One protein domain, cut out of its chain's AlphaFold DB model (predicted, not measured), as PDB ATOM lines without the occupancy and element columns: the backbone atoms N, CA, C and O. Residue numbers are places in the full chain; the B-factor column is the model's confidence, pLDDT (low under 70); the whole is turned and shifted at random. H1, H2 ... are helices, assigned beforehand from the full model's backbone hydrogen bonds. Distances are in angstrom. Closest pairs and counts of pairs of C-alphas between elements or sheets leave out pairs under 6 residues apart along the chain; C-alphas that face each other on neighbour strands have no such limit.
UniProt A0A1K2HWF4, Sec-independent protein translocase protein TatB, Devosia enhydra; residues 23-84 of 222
ATOM      1  N   LYS A  23     -30.027  -1.339 -16.971       94.19
ATOM      2  CA  LYS A  23     -30.652  -1.036 -18.269       94.19
ATOM      3  C   LYS A  23     -29.692  -1.204 -19.444       94.19
ATOM      4  O   LYS A  23     -30.131  -1.542 -20.539       94.19
ATOM      5  N   ASP A  24     -28.396  -1.034 -19.213       93.69
ATOM      6  CA  ASP A  24     -27.401  -1.037 -20.283       93.69
ATOM      7  C   ASP A  24     -26.875  -2.445 -20.580       93.69
ATOM      8  O   ASP A  24     -26.607  -2.773 -21.738       93.69
ATOM      9  N   LEU A  25     -26.848  -3.332 -19.577       93.88
ATOM     10  CA  LEU A  25     -26.523  -4.750 -19.754       93.88
ATOM     11  C   LEU A  25     -27.458  -5.465 -20.756       93.88
ATOM     12  O   LEU A  25     -26.940  -6.067 -21.700       93.88
ATOM     13  N   PRO A  26     -28.804  -5.388 -20.653       91.88
ATOM     14  CA  PRO A  26     -29.686  -6.043 -21.622       91.88
ATOM     15  C   PRO A  26     -29.564  -5.439 -23.027       91.88
ATOM     16  O   PRO A  26     -29.611  -6.165 -24.023       91.88
ATOM     17  N   VAL A  27     -29.343  -4.126 -23.146       95.31
ATOM     18  CA  VAL A  27     -29.103  -3.479 -24.447       95.31
ATOM     19  C   VAL A  27     -27.792  -3.977 -25.068       95.31
ATOM     20  O   VAL A  27     -27.749  -4.257 -26.270       95.31
ATOM     21  N   LEU A  28     -26.737  -4.144 -24.267       94.25
ATOM     22  CA  LEU A  28     -25.448  -4.657 -24.726       94.25
ATOM     23  C   LEU A  28     -25.513  -6.149 -25.081       94.25
ATOM     24  O   LEU A  28     -24.991  -6.534 -26.126       94.25
ATOM     25  N   MET A  29     -26.220  -6.969 -24.295       95.00
ATOM     26  CA  MET A  29     -26.485  -8.377 -24.621       95.00
ATOM     27  C   MET A  29     -27.235  -8.522 -25.942       95.00
ATOM     28  O   MET A  29     -26.892  -9.386 -26.743       95.00
ATOM     29  N   ASN A  30     -28.206  -7.650 -26.223       95.62
ATOM     30  CA  ASN A  30     -28.906  -7.654 -27.506       95.62
ATOM     31  C   ASN A  30     -27.970  -7.329 -28.681       95.62
ATOM     32  O   ASN A  30     -28.097  -7.920 -29.755       95.62
ATOM     33  N   LYS A  31     -27.013  -6.411 -28.502       96.31
ATOM     34  CA  LYS A  31     -26.020  -6.062 -29.536       96.31
ATOM     35  C   LYS A  31     -24.990  -7.179 -29.730       96.31
ATOM     36  O   LYS A  31     -24.790  -7.637 -30.854       96.31
ATOM     37  N   ALA A  32     -24.391  -7.656 -28.641       96.81
ATOM     38  CA  ALA A  32     -23.426  -8.752 -28.655       96.81
ATOM     39  C   ALA A  32     -24.059 -10.052 -29.172       96.81
ATOM     40  O   ALA A  32     -23.472 -10.746 -29.996       96.81
ATOM     41  N   GLY A  33     -25.298 -10.341 -28.767       96.50
ATOM     42  CA  GLY A  33     -26.059 -11.504 -29.206       96.50
ATOM     43  C   GLY A  33     -26.315 -11.504 -30.710       96.50
ATOM     44  O   GLY A  33     -26.137 -12.536 -31.347       96.50
ATOM     45  N   LYS A  34     -26.643 -10.353 -31.312       96.94
ATOM     46  CA  LYS A  34     -26.780 -10.227 -32.776       96.94
ATOM     47  C   LYS A  34     -25.463 -10.495 -33.505       96.94
ATOM     48  O   LYS A  34     -25.467 -11.172 -34.530       96.94
ATOM     49  N   PHE A  35     -24.347 -10.008 -32.966       97.06
ATOM     50  CA  PHE A  35     -23.022 -10.254 -33.534       97.06
ATOM     51  C   PHE A  35     -22.632 -11.737 -33.451       97.06
ATOM     52  O   PHE A  35     -22.262 -12.347 -34.454       97.06
ATOM     53  N   VAL A  36     -22.819 -12.360 -32.285       97.31
ATOM     54  CA  VAL A  36     -22.595 -13.801 -32.097       97.31
ATOM     55  C   VAL A  36     -23.537 -14.629 -32.975       97.31
ATOM     56  O   VAL A  36     -23.114 -15.630 -33.547       97.31
ATOM     57  N   ALA A  37     -24.795 -14.215 -33.137       96.75
ATOM     58  CA  ALA A  37     -25.755 -14.883 -34.013       96.75
ATOM     59  C   ALA A  37     -25.327 -14.823 -35.484       96.75
ATOM     60  O   ALA A  37     -25.445 -15.823 -36.191       96.75
ATOM     61  N   MET A  38     -24.782 -13.687 -35.930       96.19
ATOM     62  CA  MET A  38     -24.222 -13.543 -37.273       96.19
ATOM     63  C   MET A  38     -23.034 -14.489 -37.479       96.19
ATOM     64  O   MET A  38     -23.034 -15.250 -38.443       96.19
ATOM     65  N   ILE A  39     -22.086 -14.531 -36.537       97.31
ATOM     66  CA  ILE A  39     -20.944 -15.459 -36.593       97.31
ATOM     67  C   ILE A  39     -21.419 -16.914 -36.592       97.31
ATOM     68  O   ILE A  39     -20.938 -17.725 -37.379       97.31
ATOM     69  N   ARG A  40     -22.388 -17.259 -35.736       96.31
ATOM     70  CA  ARG A  40     -22.940 -18.616 -35.657       96.31
ATOM     71  C   ARG A  40     -23.628 -19.022 -36.956       96.31
ATOM     72  O   ARG A  40     -23.473 -20.164 -37.376       96.31
ATOM     73  N   LYS A  41     -24.359 -18.100 -37.590       96.06
ATOM     74  CA  LYS A  41     -24.991 -18.327 -38.894       96.06
ATOM     75  C   LYS A  41     -23.937 -18.552 -39.978       96.06
ATOM     76  O   LYS A  41     -23.995 -19.569 -40.654       96.06
ATOM     77  N   MET A  42     -22.933 -17.677 -40.061       95.38
ATOM     78  CA  MET A  42     -21.820 -17.832 -41.003       95.38
ATOM     79  C   MET A  42     -21.106 -19.173 -40.800       95.38
ATOM     80  O   MET A  42     -20.927 -19.920 -41.753       95.38
ATOM     81  N   GLY A  43     -20.763 -19.529 -39.557       94.25
ATOM     82  CA  GLY A  43     -20.138 -20.813 -39.231       94.25
ATOM     83  C   GLY A  43     -21.001 -22.022 -39.605       94.25
ATOM     84  O   GLY A  43     -20.472 -23.024 -40.084       94.25
ATOM     85  N   ALA A  44     -22.322 -21.928 -39.438       94.06
ATOM     86  CA  ALA A  44     -23.247 -22.973 -39.865       94.06
ATOM     87  C   ALA A  44     -23.273 -23.126 -41.394       94.06
ATOM     88  O   ALA A  44     -23.261 -24.256 -41.884       94.06
ATOM     89  N   ASP A  45     -23.249 -22.017 -42.134       92.75
ATOM     90  CA  ASP A  45     -23.200 -22.019 -43.598       92.75
ATOM     91  C   ASP A  45     -21.863 -22.588 -44.110       92.75
ATOM     92  O   ASP A  45     -21.865 -23.460 -44.979       92.75
ATOM     93  N   PHE A  46     -20.729 -22.219 -43.499       90.25
ATOM     94  CA  PHE A  46     -19.418 -22.810 -43.807       90.25
ATOM     95  C   PHE A  46     -19.374 -24.302 -43.512       90.25
ATOM     96  O   PHE A  46     -18.889 -25.076 -44.329       90.25
ATOM     97  N   GLN A  47     -19.891 -24.738 -42.363       88.44
ATOM     98  CA  GLN A  47     -19.905 -26.158 -42.036       88.44
ATOM     99  C   GLN A  47     -20.806 -26.945 -42.992       88.44
ATOM    100  O   GLN A  47     -20.490 -28.083 -43.339       88.44
ATOM    101  N   ARG A  48     -21.908 -26.343 -43.446       90.00
ATOM    102  CA  ARG A  48     -22.791 -26.938 -44.448       90.00
ATOM    103  C   ARG A  48     -22.114 -27.046 -45.813       90.00
ATOM    104  O   ARG A  48     -22.258 -28.085 -46.449       90.00
ATOM    105  N   GLU A  49     -21.361 -26.028 -46.222       87.94
ATOM    106  CA  GLU A  49     -20.607 -26.032 -47.480       87.94
ATOM    107  C   GLU A  49     -19.416 -26.997 -47.431       87.94
ATOM    108  O   GLU A  49     -19.231 -27.796 -48.345       87.94
ATOM    109  N   ILE A  50     -18.662 -27.019 -46.329       84.81
ATOM    110  CA  ILE A  50     -17.552 -27.956 -46.106       84.81
ATOM    111  C   ILE A  50     -18.064 -29.396 -46.098       84.81
ATOM    112  O   ILE A  50     -17.489 -30.238 -46.763       84.81
ATOM    113  N   ASN A  51     -19.175 -29.701 -45.424       84.56
ATOM    114  CA  ASN A  51     -19.736 -31.059 -45.452       84.56
ATOM    115  C   ASN A  51     -20.259 -31.469 -46.840       84.56
ATOM    116  O   ASN A  51     -20.476 -32.655 -47.081       84.56
ATOM    117  N   ARG A  52     -20.526 -30.502 -47.726       83.75
ATOM    118  CA  ARG A  52     -21.035 -30.743 -49.081       83.75
ATOM    119  C   ARG A  52     -19.922 -30.851 -50.124       83.75
ATOM    120  O   ARG A  52     -20.113 -31.550 -51.114       83.75
ATOM    121  N   SER A  53     -18.794 -30.177 -49.901       79.12
ATOM    122  CA  SER A  53     -17.658 -30.091 -50.831       79.12
ATOM    123  C   SER A  53     -16.412 -30.858 -50.368       79.12
ATOM    124  O   SER A  53     -15.671 -31.364 -51.206       79.12
ATOM    125  N   ALA A  54     -16.181 -30.988 -49.060       75.00
ATOM    126  CA  ALA A  54     -15.061 -31.717 -48.474       75.00
ATOM    127  C   ALA A  54     -15.496 -33.109 -47.986       75.00
ATOM    128  O   ALA A  54     -16.523 -33.275 -47.326       75.00
ATOM    129  N   GLY A  55     -14.686 -34.125 -48.293       74.81
ATOM    130  CA  GLY A  55     -14.877 -35.484 -47.786       74.81
ATOM    131  C   GLY A  55     -14.635 -35.589 -46.274       74.81
ATOM    132  O   GLY A  55     -13.948 -34.758 -45.675       74.81
ATOM    133  N   LEU A  56     -15.175 -36.643 -45.650       75.50
ATOM    134  CA  LEU A  56     -15.048 -36.903 -44.205       75.50
ATOM    135  C   LEU A  56     -13.588 -36.901 -43.713       75.50
ATOM    136  O   LEU A  56     -13.321 -36.468 -42.589       75.50
ATOM    137  N   ASP A  57     -12.656 -37.359 -44.550       78.00
ATOM    138  CA  ASP A  57     -11.244 -37.503 -44.193       78.00
ATOM    139  C   ASP A  57     -10.518 -36.154 -44.076       78.00
ATOM    140  O   ASP A  57      -9.777 -35.939 -43.115       78.00
ATOM    141  N   GLU A  58     -10.806 -35.193 -44.960       78.88
ATOM    142  CA  GLU A  58     -10.203 -33.852 -44.918       78.88
ATOM    143  C   GLU A  58     -10.688 -33.066 -43.688       78.88
ATOM    144  O   GLU A  58      -9.901 -32.476 -42.945       78.88
ATOM    145  N   VAL A  59     -11.988 -33.148 -43.377       81.00
ATOM    146  CA  VAL A  59     -12.563 -32.514 -42.177       81.00
ATOM    147  C   VAL A  59     -11.949 -33.092 -40.899       81.00
ATOM    148  O   VAL A  59     -11.683 -32.357 -39.939       81.00
ATOM    149  N   ARG A  60     -11.712 -34.408 -40.860       81.44
ATOM    150  CA  ARG A  60     -11.082 -35.075 -39.714       81.44
ATOM    151  C   ARG A  60      -9.615 -34.677 -39.561       81.44
ATOM    152  O   ARG A  60      -9.170 -34.469 -38.427       81.44
ATOM    153  N   ASN A  61      -8.898 -34.522 -40.670       84.88
ATOM    154  CA  ASN A  61      -7.515 -34.065 -40.674       84.88
ATOM    155  C   ASN A  61      -7.402 -32.626 -40.142       84.88
ATOM    156  O   ASN A  61      -6.698 -32.389 -39.160       84.88
ATOM    157  N   ILE A  62      -8.201 -31.690 -40.670       82.75
ATOM    158  CA  ILE A  62      -8.235 -30.286 -40.217       82.75
ATOM    159  C   ILE A  62      -8.548 -30.192 -38.720       82.75
ATOM    160  O   ILE A  62      -7.866 -29.486 -37.972       82.75
ATOM    161  N   ARG A  63      -9.551 -30.942 -38.243       85.19
ATOM    162  CA  ARG A  63      -9.880 -30.984 -36.809       85.19
ATOM    163  C   ARG A  63      -8.700 -31.458 -35.971       85.19
ATOM    164  O   ARG A  63      -8.440 -30.875 -34.922       85.19
ATOM    165  N   THR A  64      -7.992 -32.492 -36.408       85.81
ATOM    166  CA  THR A  64      -6.845 -33.049 -35.674       85.81
ATOM    167  C   THR A  64      -5.681 -32.055 -35.640       85.81
ATOM    168  O   THR A  64      -5.130 -31.794 -34.571       85.81
ATOM    169  N   THR A  65      -5.388 -31.404 -36.767       85.88
ATOM    170  CA  THR A  65      -4.337 -30.382 -36.893       85.88
ATOM    171  C   THR A  65      -4.602 -29.141 -36.045       85.88
ATOM    172  O   THR A  65      -3.662 -28.570 -35.506       85.88
ATOM    173  N   ILE A  66      -5.863 -28.734 -35.863       85.94
ATOM    174  CA  ILE A  66      -6.214 -27.587 -35.007       85.94
ATOM    175  C   ILE A  66      -6.295 -27.993 -33.529       85.94
ATOM    176  O   ILE A  66      -5.857 -27.254 -32.650       85.94
ATOM    177  N   THR A  67      -6.850 -29.166 -33.216       88.75
ATOM    178  CA  THR A  67      -7.080 -29.563 -31.816       88.75
ATOM    179  C   THR A  67      -5.821 -30.039 -31.097       88.75
ATOM    180  O   THR A  67      -5.699 -29.782 -29.901       88.75
ATOM    181  N   ASN A  68      -4.873 -30.681 -31.782       89.38
ATOM    182  CA  ASN A  68      -3.613 -31.134 -31.183       89.38
ATOM    183  C   ASN A  68      -2.744 -29.999 -30.606       89.38
ATOM    184  O   ASN A  68      -2.372 -30.104 -29.437       89.38
ATOM    185  N   PRO A  69      -2.450 -28.900 -31.332       88.12
ATOM    186  CA  PRO A  69      -1.671 -27.796 -30.774       88.12
ATOM    187  C   PRO A  69      -2.420 -27.096 -29.637       88.12
ATOM    188  O   PRO A  69      -1.813 -26.755 -28.631       88.12
ATOM    189  N   LEU A  70      -3.747 -26.948 -29.731       89.69
ATOM    190  CA  LEU A  70      -4.544 -26.364 -28.648       89.69
ATOM    191  C   LEU A  70      -4.532 -27.229 -27.384       89.69
ATOM    192  O   LEU A  70      -4.449 -26.691 -26.280       89.69
ATOM    193  N   LYS A  71      -4.595 -28.558 -27.527       89.94
ATOM    194  CA  LYS A  71      -4.459 -29.492 -26.402       89.94
ATOM    195  C   LYS A  71      -3.064 -29.437 -25.798       89.94
ATOM    196  O   LYS A  71      -2.973 -29.319 -24.584       89.94
ATOM    197  N   ALA A  72      -2.016 -29.444 -26.620       89.31
ATOM    198  CA  ALA A  72      -0.637 -29.333 -26.155       89.31
ATOM    199  C   ALA A  72      -0.407 -28.021 -25.387       89.31
ATOM    200  O   ALA A  72       0.107 -28.043 -24.275       89.31
ATOM    201  N   THR A  73      -0.878 -26.887 -25.913       85.00
ATOM    202  CA  THR A  73      -0.808 -25.593 -25.218       85.00
ATOM    203  C   THR A  73      -1.621 -25.600 -23.926       85.00
ATOM    204  O   THR A  73      -1.136 -25.152 -22.891       85.00
ATOM    205  N   ALA A  74      -2.843 -26.141 -23.943       88.44
ATOM    206  CA  ALA A  74      -3.666 -26.245 -22.741       88.44
ATOM    207  C   ALA A  74      -3.047 -27.173 -21.684       88.44
ATOM    208  O   ALA A  74      -3.202 -26.924 -20.491       88.44
ATOM    209  N   GLU A  75      -2.360 -28.237 -22.097       87.62
ATOM    210  CA  GLU A  75      -1.617 -29.135 -21.215       87.62
ATOM    211  C   GLU A  75      -0.367 -28.464 -20.653       87.62
ATOM    212  O   GLU A  75      -0.157 -28.571 -19.452       87.62
ATOM    213  N   SER A  76       0.394 -27.711 -21.451       82.31
ATOM    214  CA  SER A  76       1.526 -26.913 -20.965       82.31
ATOM    215  C   SER A  76       1.078 -25.868 -19.947       82.31
ATOM    216  O   SER A  76       1.617 -25.830 -18.847       82.31
ATOM    217  N   ILE A  77       0.012 -25.114 -20.244       80.44
ATOM    218  CA  ILE A  77      -0.571 -24.145 -19.306       80.44
ATOM    219  C   ILE A  77      -1.043 -24.865 -18.042       80.44
ATOM    220  O   ILE A  77      -0.695 -24.475 -16.936       80.44
ATOM    221  N   ARG A  78      -1.801 -25.961 -18.155       82.88
ATOM    222  CA  ARG A  78      -2.232 -26.714 -16.965       82.88
ATOM    223  C   ARG A  78      -1.060 -27.277 -16.176       82.88
ATOM    224  O   ARG A  78      -1.160 -27.349 -14.959       82.88
ATOM    225  N   LYS A  79       0.009 -27.706 -16.841       82.81
ATOM    226  CA  LYS A  79       1.200 -28.261 -16.203       82.81
ATOM    227  C   LYS A  79       1.938 -27.180 -15.432       82.81
ATOM    228  O   LYS A  79       2.242 -27.421 -14.276       82.81
ATOM    229  N   GLU A  80       2.125 -26.002 -16.023       76.25
ATOM    230  CA  GLU A  80       2.718 -24.822 -15.381       76.25
ATOM    231  C   GLU A  80       1.865 -24.299 -14.217       76.25
ATOM    232  O   GLU A  80       2.394 -23.965 -13.163       76.25
ATOM    233  N   PHE A  81       0.536 -24.298 -14.354       68.94
ATOM    234  CA  PHE A  81      -0.373 -23.839 -13.298       68.94
ATOM    235  C   PHE A  81      -0.608 -24.873 -12.186       68.94
ATOM    236  O   PHE A  81      -0.949 -24.496 -11.069       68.94
ATOM    237  N   ASN A  82      -0.422 -26.165 -12.467       69.00
ATOM    238  CA  ASN A  82      -0.535 -27.241 -11.480       69.00
ATOM    239  C   ASN A  82       0.830 -27.747 -10.985       69.00
ATOM    240  O   ASN A  82       0.852 -28.809 -10.352       69.00
ATOM    241  N   THR A  83       1.958 -27.046 -11.210       62.44
ATOM    242  CA  THR A  83       3.218 -27.386 -10.518       62.44
ATOM    243  C   THR A  83       3.073 -27.053  -9.034       62.44
ATOM    244  O   THR A  83       3.491 -26.012  -8.535       62.44
ATOM    245  N   THR A  84       2.406 -27.939  -8.313       49.34
ATOM    246  CA  THR A  84       2.268 -27.879  -6.868       49.34
ATOM    247  C   THR A  84       3.589 -28.368  -6.298       49.34
ATOM    248  O   THR A  84       3.925 -29.548  -6.417       49.34
TER     249      THR A  84
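This is residues 23 to 84 of the 222 residues of the protein "Sec-independent protein translocase protein TatB" of Devosia enhydra (UniProt A0A1K2HWF4). Two long helices, H1 and then H2, meet near their ends through a tight link and make an open V, with their far ends well separated and nothing packed between them. The printed part has 62 residues, with two named helices and no named strand, and its class is all helix. It is extended, with a radius of gyration of the C-alphas of 18.1 A, and flat, spanning 44 by 44 by 8 A.

H1, residues 24 to 53, is the longest helix. H2, residues 56 to 81, is close to it but not clearly touching: the closest C-alphas, those of Ile 50 and Val 59, are 7.8 A apart. Their lines stand at a steep tilt of 44 degrees, and they run opposite ways. In H1 every O i to N i+4 pair is within hydrogen-bond range; in H2, 20 of 22 are.

H1 measures 43.3 A from C-alpha 24 at (-27.401, -1.037, -20.283) to C-alpha 53. H2 measures 36.6 A and ends with C-alpha 81 at (-0.373, -23.839, -13.298).

The C-alphas farthest apart, those of Lys 23 and Asp 57, are 48.8 A apart. The printed part has no cut. Residues 81 to 84 have pLDDT under 70.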